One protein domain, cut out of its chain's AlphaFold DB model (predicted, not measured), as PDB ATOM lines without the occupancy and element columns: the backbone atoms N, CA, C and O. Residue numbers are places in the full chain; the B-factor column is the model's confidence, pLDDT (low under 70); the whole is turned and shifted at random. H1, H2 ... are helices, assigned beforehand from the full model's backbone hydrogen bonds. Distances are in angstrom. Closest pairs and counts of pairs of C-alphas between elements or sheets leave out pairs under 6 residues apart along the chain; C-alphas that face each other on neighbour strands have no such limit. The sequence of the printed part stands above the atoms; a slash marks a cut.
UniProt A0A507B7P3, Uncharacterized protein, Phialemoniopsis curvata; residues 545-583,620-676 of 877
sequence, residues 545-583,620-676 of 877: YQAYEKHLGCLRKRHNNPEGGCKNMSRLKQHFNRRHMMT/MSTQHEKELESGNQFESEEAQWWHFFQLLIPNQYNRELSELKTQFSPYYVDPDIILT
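What this domain is: This is residues 545 to 583 and 620 to 676 of the 877 residues of an uncharacterized protein of Phialemoniopsis curvata (UniProt A0A507B7P3). Three helices, H2, H3 and H4, stand side by side with their centres in a triangle, a loosely formed group in which H4 touches both others only just. H5 runs crosswise near H4, short H1 lies near the end of H4, and away from the triangle the long axis is drawn out by the loop of residues 549 to 568 and by short H6. The printed part has 96 residues with six named helices, in the order H1 H2 H3 H4 H5 H6, and no named strand. The class is all helix, though under half of the residues, 47 of 96, are in named elements. The whole is compact, with a radius of gyration of the C-alphas of 13.6 A and spans of 38 by 31 by 25 A.

How they stand to each other: Begin at H1, residues 545 to 548, which is close to but not clearly touching H4, residues 637 to 648; their closest C-alphas, Tyr 545 and Leu 648, are 7.4 A apart. Go on to H2, residues 569 to 579, which only just touches H4, with 3 pairs of C-alphas within 8 A. H4 does this with residues 637 to 641 alone, and the closest C-alphas, Met 569 and Glu 637, are 6.2 A apart. H2 and H4 run the same way at a shallow tilt of 27 degrees. Next comes H3, residues 622 to 630, close to but not clearly touching H2: the closest C-alphas, Lys 573 and Leu 628, are 7.7 A apart. H3 and H4 form a helical hairpin, opposite ways at a shallow tilt of 16 degrees. They only just touch, with 3 pairs, through residues 644 to 648 of H4 alone; the closest C-alphas, His 624 and Leu 647, are 6.8 A apart. H5, residues 657 to 663, is about perpendicular to H4, at 84 degrees, and close but not clearly touching, with the closest C-alphas, Trp 642 and Leu 657, 7.8 A apart. H6, residues 671 to 674, touches no helix. In H2, H4 and H5 every O i to N i+4 pair is within hydrogen-bond range, in H3 4 of 5; H1 and H6 are too short for such a pair.

Where its parts are: Find C-alpha 545 at (34.847, 23.942, -17.365), where H1 begins. H2 starts at C-alpha 569 and is 15.1 A long; H3 is 12.5 A. H4, the longest helix, runs 16.1 A from (43.960, 37.556, -11.997), and H5 runs 10.1 A. H6 ends at C-alpha 674, (20.105, 37.163, -16.526).

The domain as a whole: Look for the cut after Thr 583: residues 584 to 619 are not printed, and C-alphas 583 and 620 are 9.2 A apart. The link from H1 to H2 is long, 20 residues. The C-alphas farthest apart, Gln 623 and Thr 676, are separated by 41.0 A. Confidence is low, with pLDDT under 70, at residue 631 and residues 674 to 676.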
ATOM      1  N   TYR A 545      35.694  25.053 -16.924       97.12
ATOM      2  CA  TYR A 545      34.847  23.942 -17.365       97.12
ATOM      3  C   TYR A 545      33.358  24.306 -17.383       97.12
ATOM      4  O   TYR A 545      32.664  23.935 -18.316       97.12
ATOM      5  N   GLN A 546      32.867  25.073 -16.406       96.00
ATOM      6  CA  GLN A 546      31.479  25.549 -16.377       96.00
ATOM      7  C   GLN A 546      31.224  26.686 -17.384       96.00
ATOM      8  O   GLN A 546      30.130  26.786 -17.930       96.00
ATOM      9  N   ALA A 547      32.212  27.551 -17.631       96.25
ATOM     10  CA  ALA A 547      32.107  28.613 -18.629       96.25
ATOM     11  C   ALA A 547      31.992  28.030 -20.050       96.25
ATOM     12  O   ALA A 547      31.194  28.518 -20.847       96.25
ATOM     13  N   TYR A 548      32.737  26.956 -20.328       96.62
ATOM     14  CA  TYR A 548      32.642  26.182 -21.566       96.62
ATOM     15  C   TYR A 548      31.364  25.320 -21.620       96.62
ATOM     16  O   TYR A 548      30.588  25.404 -22.568       96.62
ATOM     17  N   GLU A 549      31.091  24.541 -20.570       94.38
ATOM     18  CA  GLU A 549      29.941  23.636 -20.452       94.38
ATOM     19  C   GLU A 549      28.982  24.120 -19.353       94.38
ATOM     20  O   GLU A 549      28.988  23.634 -18.220       94.38
ATOM     21  N   LYS A 550      28.103  25.069 -19.711       92.62
ATOM     22  CA  LYS A 550      27.135  25.726 -18.800       92.62
ATOM     23  C   LYS A 550      26.276  24.751 -17.978       92.62
ATOM     24  O   LYS A 550      25.830  25.082 -16.879       92.62
ATOM     25  N   HIS A 551      26.048  23.540 -18.490       90.56
ATOM     26  CA  HIS A 551      25.278  22.502 -17.807       90.56
ATOM     27  C   HIS A 551      26.010  21.889 -16.597       90.56
ATOM     28  O   HIS A 551      25.344  21.365 -15.703       90.56
ATOM     29  N   LEU A 552      27.343  21.989 -16.492       91.06
ATOM     30  CA  LEU A 552      28.093  21.416 -15.369       91.06
ATOM     31  C   LEU A 552      27.692  22.046 -14.023       91.06
ATOM     32  O   LEU A 552      27.610  23.263 -13.853       91.06
ATOM     33  N   GLY A 553      27.481  21.196 -13.015       87.88
ATOM     34  CA  GLY A 553      27.062  21.585 -11.659       87.88
ATOM     35  C   GLY A 553      28.157  22.202 -10.772       87.88
ATOM     36  O   GLY A 553      27.988  22.247  -9.544       87.88
ATOM     37  N   CYS A 554      29.281  22.623 -11.362       90.12
ATOM     38  CA  CYS A 554      30.390  23.277 -10.664       90.12
ATOM     39  C   CYS A 554      30.049  24.718 -10.285       90.12
ATOM     40  O   CYS A 554      29.229  25.340 -10.940       90.12
ATOM     41  N   LEU A 555      30.649  25.204  -9.188       90.50
ATOM     42  CA  LEU A 555      30.538  26.553  -8.591       90.50
ATOM     43  C   LEU A 555      29.148  27.219  -8.467       90.50
ATOM     44  O   LEU A 555      29.087  28.315  -7.916       90.50
ATOM     45  N   ARG A 556      28.050  26.563  -8.870       92.94
ATOM     46  CA  ARG A 556      26.668  27.037  -8.704       92.94
ATOM     47  C   ARG A 556      26.375  27.441  -7.262       92.94
ATOM     48  O   ARG A 556      26.953  26.874  -6.326       92.94
ATOM     49  N   LYS A 557      25.420  28.361  -7.102       93.44
ATOM     50  CA  LYS A 557      24.838  28.731  -5.808       93.44
ATOM     51  C   LYS A 557      24.454  27.483  -5.004       93.44
ATOM     52  O   LYS A 557      23.782  26.579  -5.498       93.44
ATOM     53  N   ARG A 558      24.940  27.407  -3.764       91.56
ATOM     54  CA  ARG A 558      24.650  26.358  -2.765       91.56
ATOM     55  C   ARG A 558      24.759  26.981  -1.374       91.56
ATOM     56  O   ARG A 558      25.459  27.975  -1.229       91.56
ATOM     57  N   HIS A 559      24.215  26.339  -0.340       90.75
ATOM     58  CA  HIS A 559      24.371  26.764   1.065       90.75
ATOM     59  C   HIS A 559      25.820  27.166   1.438       90.75
ATOM     60  O   HIS A 559      26.056  28.197   2.054       90.75
ATOM     61  N   ASN A 560      26.818  26.398   0.979       89.12
ATOM     62  CA  ASN A 560      28.238  26.644   1.284       89.12
ATOM     63  C   ASN A 560      28.945  27.616   0.301       89.12
ATOM     64  O   ASN A 560      30.152  27.822   0.419       89.12
ATOM     65  N   ASN A 561      28.232  28.160  -0.692       93.31
ATOM     66  CA  ASN A 561      28.694  29.186  -1.638       93.31
ATOM     67  C   ASN A 561      27.472  29.934  -2.233       93.31
ATOM     68  O   ASN A 561      27.118  29.688  -3.390       93.31
ATOM     69  N   PRO A 562      26.774  30.782  -1.453       91.81
ATOM     70  CA  PRO A 562      25.447  31.301  -1.815       91.81
ATOM     71  C   PRO A 562      25.455  32.260  -3.015       91.81
ATOM     72  O   PRO A 562      24.487  32.315  -3.761       91.81
ATOM     73  N   GLU A 563      26.564  32.964  -3.247       93.31
ATOM     74  CA  GLU A 563      26.762  33.867  -4.394       93.31
ATOM     75  C   GLU A 563      27.267  33.148  -5.665       93.31
ATOM     76  O   GLU A 563      27.432  33.779  -6.705       93.31
ATOM     77  N   GLY A 564      27.580  31.849  -5.590       95.50
ATOM     78  CA  GLY A 564      28.251  31.126  -6.674       95.50
ATOM     79  C   GLY A 564      29.719  31.544  -6.890       95.50
ATOM     80  O   GLY A 564      30.327  32.227  -6.059       95.50
ATOM     81  N   GLY A 565      30.326  31.074  -7.985       96.56
ATOM     82  CA  GLY A 565      31.677  31.447  -8.436       96.56
ATOM     83  C   GLY A 565      32.813  31.237  -7.418       96.56
ATOM     84  O   GLY A 565      32.692  30.490  -6.445       96.56
ATOM     85  N   CYS A 566      33.950  31.900  -7.648       97.00
ATOM     86  CA  CYS A 566      35.112  31.927  -6.753       97.00
ATOM     87  C   CYS A 566      35.626  33.361  -6.534       97.00
ATOM     88  O   CYS A 566      35.964  34.059  -7.481       97.00
ATOM     89  N   LYS A 567      35.728  33.796  -5.268       96.12
ATOM     90  CA  LYS A 567      36.040  35.195  -4.892       96.12
ATOM     91  C   LYS A 567      37.423  35.711  -5.337       96.12
ATOM     92  O   LYS A 567      37.617  36.918  -5.382       96.12
ATOM     93  N   ASN A 568      38.382  34.826  -5.602       96.00
ATOM     94  CA  ASN A 568      39.691  35.158  -6.172       96.00
ATOM     95  C   ASN A 568      40.344  33.913  -6.786       96.00
ATOM     96  O   ASN A 568      39.881  32.783  -6.579       96.00
ATOM     97  N   MET A 569      41.455  34.107  -7.490       95.94
ATOM     98  CA  MET A 569      42.167  33.042  -8.190       95.94
ATOM     99  C   MET A 569      42.681  31.930  -7.256       95.94
ATOM    100  O   MET A 569      42.625  30.748  -7.595       95.94
ATOM    101  N   SER A 570      43.070  32.263  -6.020       95.38
ATOM    102  CA  SER A 570      43.443  31.269  -4.996       95.38
ATOM    103  C   SER A 570      42.285  30.338  -4.613       95.38
ATOM    104  O   SER A 570      42.501  29.148  -4.368       95.38
ATOM    105  N   ARG A 571      41.039  30.839  -4.584       95.75
ATOM    106  CA  ARG A 571      39.846  29.993  -4.411       95.75
ATOM    107  C   ARG A 571      39.557  29.154  -5.650       95.75
ATOM    108  O   ARG A 571      39.159  28.005  -5.483       95.75
ATOM    109  N   LEU A 572      39.816  29.670  -6.854       96.56
ATOM    110  CA  LEU A 572      39.649  28.899  -8.087       96.56
ATOM    111  C   LEU A 572      40.666  27.744  -8.188       96.56
ATOM    112  O   LEU A 572      40.265  26.614  -8.456       96.56
ATOM    113  N   LYS A 573      41.943  27.961  -7.831       95.44
ATOM    114  CA  LYS A 573      42.923  26.865  -7.677       95.44
ATOM    115  C   LYS A 573      42.481  25.842  -6.625       95.44
ATOM    116  O   LYS A 573      42.445  24.648  -6.899       95.44
ATOM    117  N   GLN A 574      42.041  26.290  -5.444       94.06
ATOM    118  CA  GLN A 574      41.480  25.388  -4.426       94.06
ATOM    119  C   GLN A 574      40.247  24.608  -4.929       94.06
ATOM    120  O   GLN A 574      40.024  23.475  -4.498       94.06
ATOM    121  N   HIS A 575      39.442  25.194  -5.816       95.25
ATOM    122  CA  HIS A 575      38.313  24.526  -6.453       95.25
ATOM    123  C   HIS A 575      38.777  23.443  -7.440       95.25
ATOM    124  O   HIS A 575      38.305  22.310  -7.328       95.25
ATOM    125  N   PHE A 576      39.738  23.734  -8.327       95.06
ATOM    126  CA  PHE A 576      40.327  22.728  -9.218       95.06
ATOM    127  C   PHE A 576      40.880  21.538  -8.432       95.06
ATOM    128  O   PHE A 576      40.468  20.407  -8.688       95.06
ATOM    129  N   ASN A 577      41.691  21.782  -7.400       92.06
ATOM    130  CA  ASN A 577      42.314  20.724  -6.596       92.06
ATOM    131  C   ASN A 577      41.304  19.833  -5.838       92.06
ATOM    132  O   ASN A 577      41.651  18.738  -5.401       92.06
ATOM    133  N   ARG A 578      40.049  20.286  -5.694       90.19
ATOM    134  CA  ARG A 578      38.951  19.567  -5.021       90.19
ATOM    135  C   ARG A 578      37.909  18.957  -5.956       90.19
ATOM    136  O   ARG A 578      37.102  18.153  -5.498       90.19
ATOM    137  N   ARG A 579      37.854  19.377  -7.223       91.88
ATOM    138  CA  ARG A 579      36.814  18.955  -8.181       91.88
ATOM    139  C   ARG A 579      37.367  18.393  -9.481       91.88
ATOM    140  O   ARG A 579      36.844  17.387  -9.943       91.88
ATOM    141  N   HIS A 580      38.422  18.988 -10.024       94.25
ATOM    142  CA  HIS A 580      38.924  18.687 -11.367       94.25
ATOM    143  C   HIS A 580      40.303  18.013 -11.387       94.25
ATOM    144  O   HIS A 580      40.634  17.380 -12.387       94.25
ATOM    145  N   MET A 581      41.083  18.096 -10.300       92.69
ATOM    146  CA  MET A 581      42.280  17.269 -10.122       92.69
ATOM    147  C   MET A 581      41.933  15.780 -10.171       92.69
ATOM    148  O   MET A 581      40.949  15.326  -9.578       92.69
ATOM    149  N   MET A 582      42.787  15.028 -10.857       89.25
ATOM    150  CA  MET A 582      42.760  13.576 -10.939       89.25
ATOM    151  C   MET A 582      43.739  12.955  -9.930       89.25
ATOM    152  O   MET A 582      43.418  11.926  -9.348       89.25
ATOM    153  N   THR A 583      44.883  13.590  -9.629       88.56
ATOM    154  CA  THR A 583      45.897  13.030  -8.697       88.56
ATOM    155  C   THR A 583      45.542  13.080  -7.208       88.56
ATOM    156  O   THR A 583      46.352  12.685  -6.366       88.56
ATOM    157  N   MET A 620      41.070  17.182 -15.248       93.75
ATOM    158  CA  MET A 620      42.328  17.779 -15.688       93.75
ATOM    159  C   MET A 620      43.407  16.700 -15.901       93.75
ATOM    160  O   MET A 620      43.412  15.676 -15.216       93.75
ATOM    161  N   SER A 621      44.335  16.922 -16.839       93.88
ATOM    162  CA  SER A 621      45.474  16.016 -17.051       93.88
ATOM    163  C   SER A 621      46.567  16.224 -15.994       93.88
ATOM    164  O   SER A 621      46.754  17.323 -15.473       93.88
ATOM    165  N   THR A 622      47.363  15.188 -15.718       92.69
ATOM    166  CA  THR A 622      48.492  15.257 -14.765       92.69
ATOM    167  C   THR A 622      49.649  16.150 -15.236       92.69
ATOM    168  O   THR A 622      50.572  16.429 -14.467       92.69
ATOM    169  N   GLN A 623      49.612  16.602 -16.493       94.50
ATOM    170  CA  GLN A 623      50.465  17.667 -17.009       94.50
ATOM    171  C   GLN A 623      49.877  19.041 -16.669       94.50
ATOM    172  O   GLN A 623      50.564  19.848 -16.050       94.50
ATOM    173  N   HIS A 624      48.600  19.284 -16.983       94.50
ATOM    174  CA  HIS A 624      47.958  20.578 -16.725       94.50
ATOM    175  C   HIS A 624      47.913  20.880 -15.216       94.50
ATOM    176  O   HIS A 624      48.065  22.028 -14.818       94.50
ATOM    177  N   GLU A 625      47.815  19.853 -14.361       94.38
ATOM    178  CA  GLU A 625      48.001  19.979 -12.907       94.38
ATOM    179  C   GLU A 625      49.341  20.642 -12.540       94.38
ATOM    180  O   GLU A 625      49.362  21.593 -11.760       94.38
ATOM    181  N   LYS A 626      50.454  20.197 -13.142       93.31
ATOM    182  CA  LYS A 626      51.788  20.778 -12.909       93.31
ATOM    183  C   LYS A 626      51.897  22.202 -13.442       93.31
ATOM    184  O   LYS A 626      52.635  22.997 -12.873       93.31
ATOM    185  N   GLU A 627      51.182  22.528 -14.513       94.06
ATOM    186  CA  GLU A 627      51.170  23.866 -15.118       94.06
ATOM    187  C   GLU A 627      50.278  24.850 -14.328       94.06
ATOM    188  O   GLU A 627      50.602  26.033 -14.214       94.06
ATOM    189  N   LEU A 628      49.227  24.367 -13.650       93.25
ATOM    190  CA  LEU A 628      48.524  25.146 -12.623       93.25
ATOM    191  C   LEU A 628      49.382  25.364 -11.364       93.25
ATOM    192  O   LEU A 628      49.295  26.431 -10.742       93.25
ATOM    193  N   GLU A 629      50.181  24.370 -10.963       92.06
ATOM    194  CA  GLU A 629      51.060  24.438  -9.786       92.06
ATOM    195  C   GLU A 629      52.324  25.280 -10.015       92.06
ATOM    196  O   GLU A 629      52.704  26.028  -9.113       92.06
ATOM    197  N   SER A 630      52.936  25.227 -11.206       90.75
ATOM    198  CA  SER A 630      54.160  25.976 -11.550       90.75
ATOM    199  C   SER A 630      53.989  27.491 -11.426       90.75
ATOM    200  O   SER A 630      54.949  28.200 -11.130       90.75
ATOM    201  N   GLY A 631      52.750  27.978 -11.553       67.19
ATOM    202  CA  GLY A 631      52.347  29.244 -10.956       67.19
ATOM    203  C   GLY A 631      52.949  30.475 -11.626       67.19
ATOM    204  O   GLY A 631      53.370  31.392 -10.923       67.19
ATOM    205  N   ASN A 632      52.941  30.503 -12.963       76.00
ATOM    206  CA  ASN A 632      53.307  31.673 -13.766       76.00
ATOM    207  C   ASN A 632      52.743  32.978 -13.170       76.00
ATOM    208  O   ASN A 632      51.560  33.066 -12.816       76.00
ATOM    209  N   GLN A 633      53.612  33.987 -13.060       87.44
ATOM    210  CA  GLN A 633      53.264  35.322 -12.582       87.44
ATOM    211  C   GLN A 633      52.586  36.090 -13.720       87.44
ATOM    212  O   GLN A 633      53.256  36.617 -14.602       87.44
ATOM    213  N   PHE A 634      51.255  36.119 -13.713       94.25
ATOM    214  CA  PHE A 634      50.471  36.946 -14.629       94.25
ATOM    215  C   PHE A 634      50.252  38.338 -14.042       94.25
ATOM    216  O   PHE A 634      50.106  38.494 -12.830       94.25
ATOM    217  N   GLU A 635      50.160  39.333 -14.918       94.44
ATOM    218  CA  GLU A 635      49.957  40.742 -14.557       94.44
ATOM    219  C   GLU A 635      48.592  41.005 -13.894       94.44
ATOM    220  O   GLU A 635      48.433  41.971 -13.151       94.44
ATOM    221  N   SER A 636      47.598  40.138 -14.131       96.19
ATOM    222  CA  SER A 636      46.266  40.220 -13.522       96.19
ATOM    223  C   SER A 636      45.661  38.842 -13.234       96.19
ATOM    224  O   SER A 636      45.968  37.853 -13.908       96.19
ATOM    225  N   GLU A 637      44.739  38.777 -12.262       95.88
ATOM    226  CA  GLU A 637      43.960  37.556 -11.997       95.88
ATOM    227  C   GLU A 637      43.085  37.159 -13.208       95.88
ATOM    228  O   GLU A 637      42.852  35.971 -13.417       95.88
ATOM    229  N   GLU A 638      42.661  38.109 -14.056       96.88
ATOM    230  CA  GLU A 638      41.921  37.795 -15.289       96.88
ATOM    231  C   GLU A 638      42.820  37.139 -16.350       96.88
ATOM    232  O   GLU A 638      42.435  36.131 -16.938       96.88
ATOM    233  N   ALA A 639      44.042  37.641 -16.563       96.56
ATOM    234  CA  ALA A 639      45.005  36.994 -17.461       96.56
ATOM    235  C   ALA A 639      45.363  35.575 -16.978       96.56
ATOM    236  O   ALA A 639      45.442  34.647 -17.785       96.56
ATOM    237  N   GLN A 640      45.483  35.378 -15.658       96.81
ATOM    238  CA  GLN A 640      45.651  34.044 -15.075       96.81
ATOM    239  C   GLN A 640      44.419  33.146 -15.305       96.81
ATOM    240  O   GLN A 640      44.585  31.954 -15.567       96.81
ATOM    241  N   TRP A 641      43.197  33.695 -15.269       97.69
ATOM    242  CA  TRP A 641      41.981  32.943 -15.606       97.69
ATOM    243  C   TRP A 641      41.975  32.497 -17.068       97.69
ATOM    244  O   TRP A 641      41.728  31.326 -17.348       97.69
ATOM    245  N   TRP A 642      42.290  33.405 -17.996       97.50
ATOM    246  CA  TRP A 642      42.312  33.117 -19.431       97.50
ATOM    247  C   TRP A 642      43.355  32.070 -19.814       97.50
ATOM    248  O   TRP A 642      43.044  31.156 -20.577       97.50
ATOM    249  N   HIS A 643      44.545  32.127 -19.212       96.38
ATOM    250  CA  HIS A 643      45.542  31.070 -19.358       96.38
ATOM    251  C   HIS A 643      45.011  29.710 -18.869       96.38
ATOM    252  O   HIS A 643      45.170  28.702 -19.555       96.38
ATOM    253  N   PHE A 644      44.317  29.669 -17.724       96.88
ATOM    254  CA  PHE A 644      43.694  28.432 -17.242       96.88
ATOM    255  C   PHE A 644      42.530  27.974 -18.131       96.88
ATOM    256  O   PHE A 644      42.325  26.774 -18.268       96.88
ATOM    257  N   PHE A 645      41.797  28.878 -18.784       97.56
ATOM    258  CA  PHE A 645      40.779  28.506 -19.767       97.56
ATOM    259  C   PHE A 645      41.397  27.846 -21.007       97.56
ATOM    260  O   PHE A 645      40.988  26.748 -21.382       97.56
ATOM    261  N   GLN A 646      42.430  28.461 -21.590       96.69
ATOM    262  CA  GLN A 646      43.155  27.917 -22.743       96.69
ATOM    263  C   GLN A 646      43.841  26.574 -22.441       96.69
ATOM    264  O   GLN A 646      43.847  25.693 -23.296       96.69
ATOM    265  N   LEU A 647      44.376  26.397 -21.226       95.81
ATOM    266  CA  LEU A 647      45.015  25.156 -20.774       95.81
ATOM    267  C   LEU A 647      44.006  24.033 -20.471       95.81
ATOM    268  O   LEU A 647      44.240  22.871 -20.795       95.81
ATOM    269  N   LEU A 648      42.897  24.339 -19.792       96.00
ATOM    270  CA  LEU A 648      41.972  23.312 -19.294       96.00
ATOM    271  C   LEU A 648      40.964  22.828 -20.341       96.00
ATOM    272  O   LEU A 648      40.482  21.698 -20.219       96.00
ATOM    273  N   ILE A 649      40.645  23.652 -21.345       96.56
ATOM    274  CA  ILE A 649      39.662  23.335 -22.385       96.56
ATOM    275  C   ILE A 649      40.380  22.969 -23.697       96.56
ATOM    276  O   ILE A 649      41.047  23.825 -24.288       96.56
ATOM    277  N   PRO A 650      40.235  21.727 -24.204       93.50
ATOM    278  CA  PRO A 650      40.849  21.311 -25.461       93.50
ATOM    279  C   PRO A 650      40.535  22.248 -26.634       93.50
ATOM    280  O   PRO A 650      39.445  22.816 -26.742       93.50
ATOM    281  N   ASN A 651      41.512  22.381 -27.529       94.56
ATOM    282  CA  ASN A 651      41.470  23.177 -28.760       94.56
ATOM    283  C   ASN A 651      41.306  24.703 -28.576       94.56
ATOM    284  O   ASN A 651      41.365  25.425 -29.568       94.56
ATOM    285  N   GLN A 652      41.166  25.228 -27.347       95.25
ATOM    286  CA  GLN A 652      41.090  26.682 -27.109       95.25
ATOM    287  C   GLN A 652      42.470  27.355 -27.073       95.25
ATOM    288  O   GLN A 652      42.569  28.552 -27.321       95.25
ATOM    289  N   TYR A 653      43.543  26.600 -26.817       93.44
ATOM    290  CA  TYR A 653      44.919  27.115 -26.763       93.44
ATOM    291  C   TYR A 653      45.431  27.710 -28.090       93.44
ATOM    292  O   TYR A 653      46.336  28.538 -28.065       93.44
ATOM    293  N   ASN A 654      44.840  27.324 -29.229       94.94
ATOM    294  CA  ASN A 654      45.153  27.877 -30.553       94.94
ATOM    295  C   ASN A 654      44.279  29.083 -30.944       94.94
ATOM    296  O   ASN A 654      44.552  29.710 -31.965       94.94
ATOM    297  N   ARG A 655      43.202  29.382 -30.201       96.62
ATOM    298  CA  ARG A 655      42.297  30.493 -30.532       96.62
ATOM    299  C   ARG A 655      42.839  31.815 -30.016       96.62
ATOM    300  O   ARG A 655      43.435  31.874 -28.938       96.62
ATOM    301  N   GLU A 656      42.574  32.882 -30.764       97.12
ATOM    302  CA  GLU A 656      42.951  34.222 -30.335       97.12
ATOM    303  C   GLU A 656      42.185  34.601 -29.059       97.12
ATOM    304  O   GLU A 656      40.982  34.364 -28.932       97.12
ATOM    305  N   LEU A 657      42.874  35.235 -28.108       96.38
ATOM    306  CA  LEU A 657      42.269  35.663 -26.847       96.38
ATOM    307  C   LEU A 657      41.071  36.610 -27.065       96.38
ATOM    308  O   LEU A 657      40.137  36.604 -26.265       96.38
ATOM    309  N   SER A 658      41.071  37.376 -28.160       97.00
ATOM    310  CA  SER A 658      39.963  38.243 -28.573       97.00
ATOM    311  C   SER A 658      38.687  37.461 -28.911       97.00
ATOM    312  O   SER A 658      37.612  37.831 -28.444       97.00
ATOM    313  N   GLU A 659      38.788  36.342 -29.641       97.00
ATOM    314  CA  GLU A 659      37.643  35.461 -29.939       97.00
ATOM    315  C   GLU A 659      37.101  34.781 -28.677       97.00
ATOM    316  O   GLU A 659      35.892  34.620 -28.504       97.00
ATOM    317  N   LEU A 660      38.000  34.375 -27.777       97.38
ATOM    318  CA  LEU A 660      37.614  33.742 -26.520       97.38
ATOM    319  C   LEU A 660      36.868  34.729 -25.607       97.38
ATOM    320  O   LEU A 660      35.873  34.346 -24.992       97.38
ATOM    321  N   LYS A 661      37.293  36.000 -25.579       97.00
ATOM    322  CA  LYS A 661      36.666  37.081 -24.797       97.00
ATOM    323  C   LYS A 661      35.274  37.503 -25.281       97.00
ATOM    324  O   LYS A 661      34.539  38.082 -24.488       97.00
ATOM    325  N   THR A 662      34.887  37.224 -26.530       96.69
ATOM    326  CA  THR A 662      33.504  37.466 -26.998       96.69
ATOM    327  C   THR A 662      32.567  36.290 -26.719       96.69
ATOM    328  O   THR A 662      31.365  36.493 -26.567       96.69
ATOM    329  N   GLN A 663      33.100  35.066 -26.619       96.69
ATOM    330  CA  GLN A 663      32.317  33.841 -26.409       96.69
ATOM    331  C   GLN A 663      32.158  33.464 -24.926       96.69
ATOM    332  O   GLN A 663      31.139  32.886 -24.542       96.69
ATOM    333  N   PHE A 664      33.148  33.781 -24.086       97.69
ATOM    334  CA  PHE A 664      33.209  33.359 -22.686       97.69
ATOM    335  C   PHE A 664      33.496  34.532 -21.743       97.69
ATOM    336  O   PHE A 664      34.204  35.475 -22.085       97.69
ATOM    337  N   SER A 665      32.978  34.449 -20.515       96.81
ATOM    338  CA  SER A 665      33.301  35.384 -19.433       96.81
ATOM    339  C   SER A 665      34.229  34.711 -18.417       96.81
ATOM    340  O   SER A 665      33.953  33.573 -18.021       96.81
ATOM    341  N   PRO A 666      35.278  35.400 -17.924       97.69
ATOM    342  CA  PRO A 666      36.086  34.909 -16.812       97.69
ATOM    343  C   PRO A 666      35.325  34.965 -15.479       97.69
ATOM    344  O   PRO A 666      35.715  34.319 -14.504       97.69
ATOM    345  N   TYR A 667      34.215  35.708 -15.431       97.50
ATOM    346  CA  TYR A 667      33.391  35.907 -14.247       97.50
ATOM    347  C   TYR A 667      32.131  35.029 -14.283       97.50
ATOM    348  O   TYR A 667      31.501  34.844 -15.324       97.50
ATOM    349  N   TYR A 668      31.761  34.484 -13.124       96.50
ATOM    350  CA  TYR A 668      30.540  33.720 -12.903       96.50
ATOM    351  C   TYR A 668      29.341  34.652 -13.083       96.50
ATOM    352  O   TYR A 668      29.040  35.466 -12.210       96.50
ATOM    353  N   VAL A 669      28.667  34.525 -14.225       93.12
ATOM    354  CA  VAL A 669      27.340  35.100 -14.434       93.12
ATOM    355  C   VAL A 669      26.330  34.042 -14.013       93.12
ATOM    356  O   VAL A 669      26.329  32.928 -14.538       93.12
ATOM    357  N   ASP A 670      25.509  34.374 -13.027       90.19
ATOM    358  CA  ASP A 670      24.472  33.479 -12.532       90.19
ATOM    359  C   ASP A 670      23.317  33.441 -13.549       90.19
ATOM    360  O   ASP A 670      22.802  34.510 -13.889       90.19
ATOM    361  N   PRO A 671      22.913  32.265 -14.069       84.25
ATOM    362  CA  PRO A 671      21.919  32.190 -15.143       84.25
ATOM    363  C   PRO A 671      20.572  32.786 -14.718       84.25
ATOM    364  O   PRO A 671      19.930  33.481 -15.503       84.25
ATOM    365  N   ASP A 672      20.209  32.584 -13.452       82.69
ATOM    366  CA  ASP A 672      18.957  33.034 -12.853       82.69
ATOM    367  C   ASP A 672      18.859  34.575 -12.821       82.69
ATOM    368  O   ASP A 672      17.777  35.129 -12.996       82.69
ATOM    369  N   ILE A 673      19.992  35.284 -12.686       79.38
ATOM    370  CA  ILE A 673      20.040  36.760 -12.673       79.38
ATOM    371  C   ILE A 673      19.801  37.348 -14.074       79.38
ATOM    372  O   ILE A 673      19.165  38.396 -14.197       79.38
ATOM    373  N   ILE A 674      20.268  36.682 -15.138       66.69
ATOM    374  CA  ILE A 674      20.105  37.163 -16.526       66.69
ATOM    375  C   ILE A 674      18.618  37.215 -16.911       66.69
ATOM    376  O   ILE A 674      18.190  38.129 -17.611       66.69
ATOM    377  N   LEU A 675      17.823  36.261 -16.418       62.03
ATOM    378  CA  LEU A 675      16.384  36.173 -16.682       62.03
ATOM    379  C   LEU A 675      15.553  37.203 -15.897       62.03
ATOM    380  O   LEU A 675      14.381  37.394 -16.203       62.03
ATOM    381  N   THR A 676      16.153  37.895 -14.922       53.47
ATOM    382  CA  THR A 676      15.507  38.955 -14.124       53.47
ATOM    383  C   THR A 676      15.821  40.379 -14.595       53.47
ATOM    384  O   THR A 676      15.667  41.327 -13.827       53.47
TER     385      THR A 676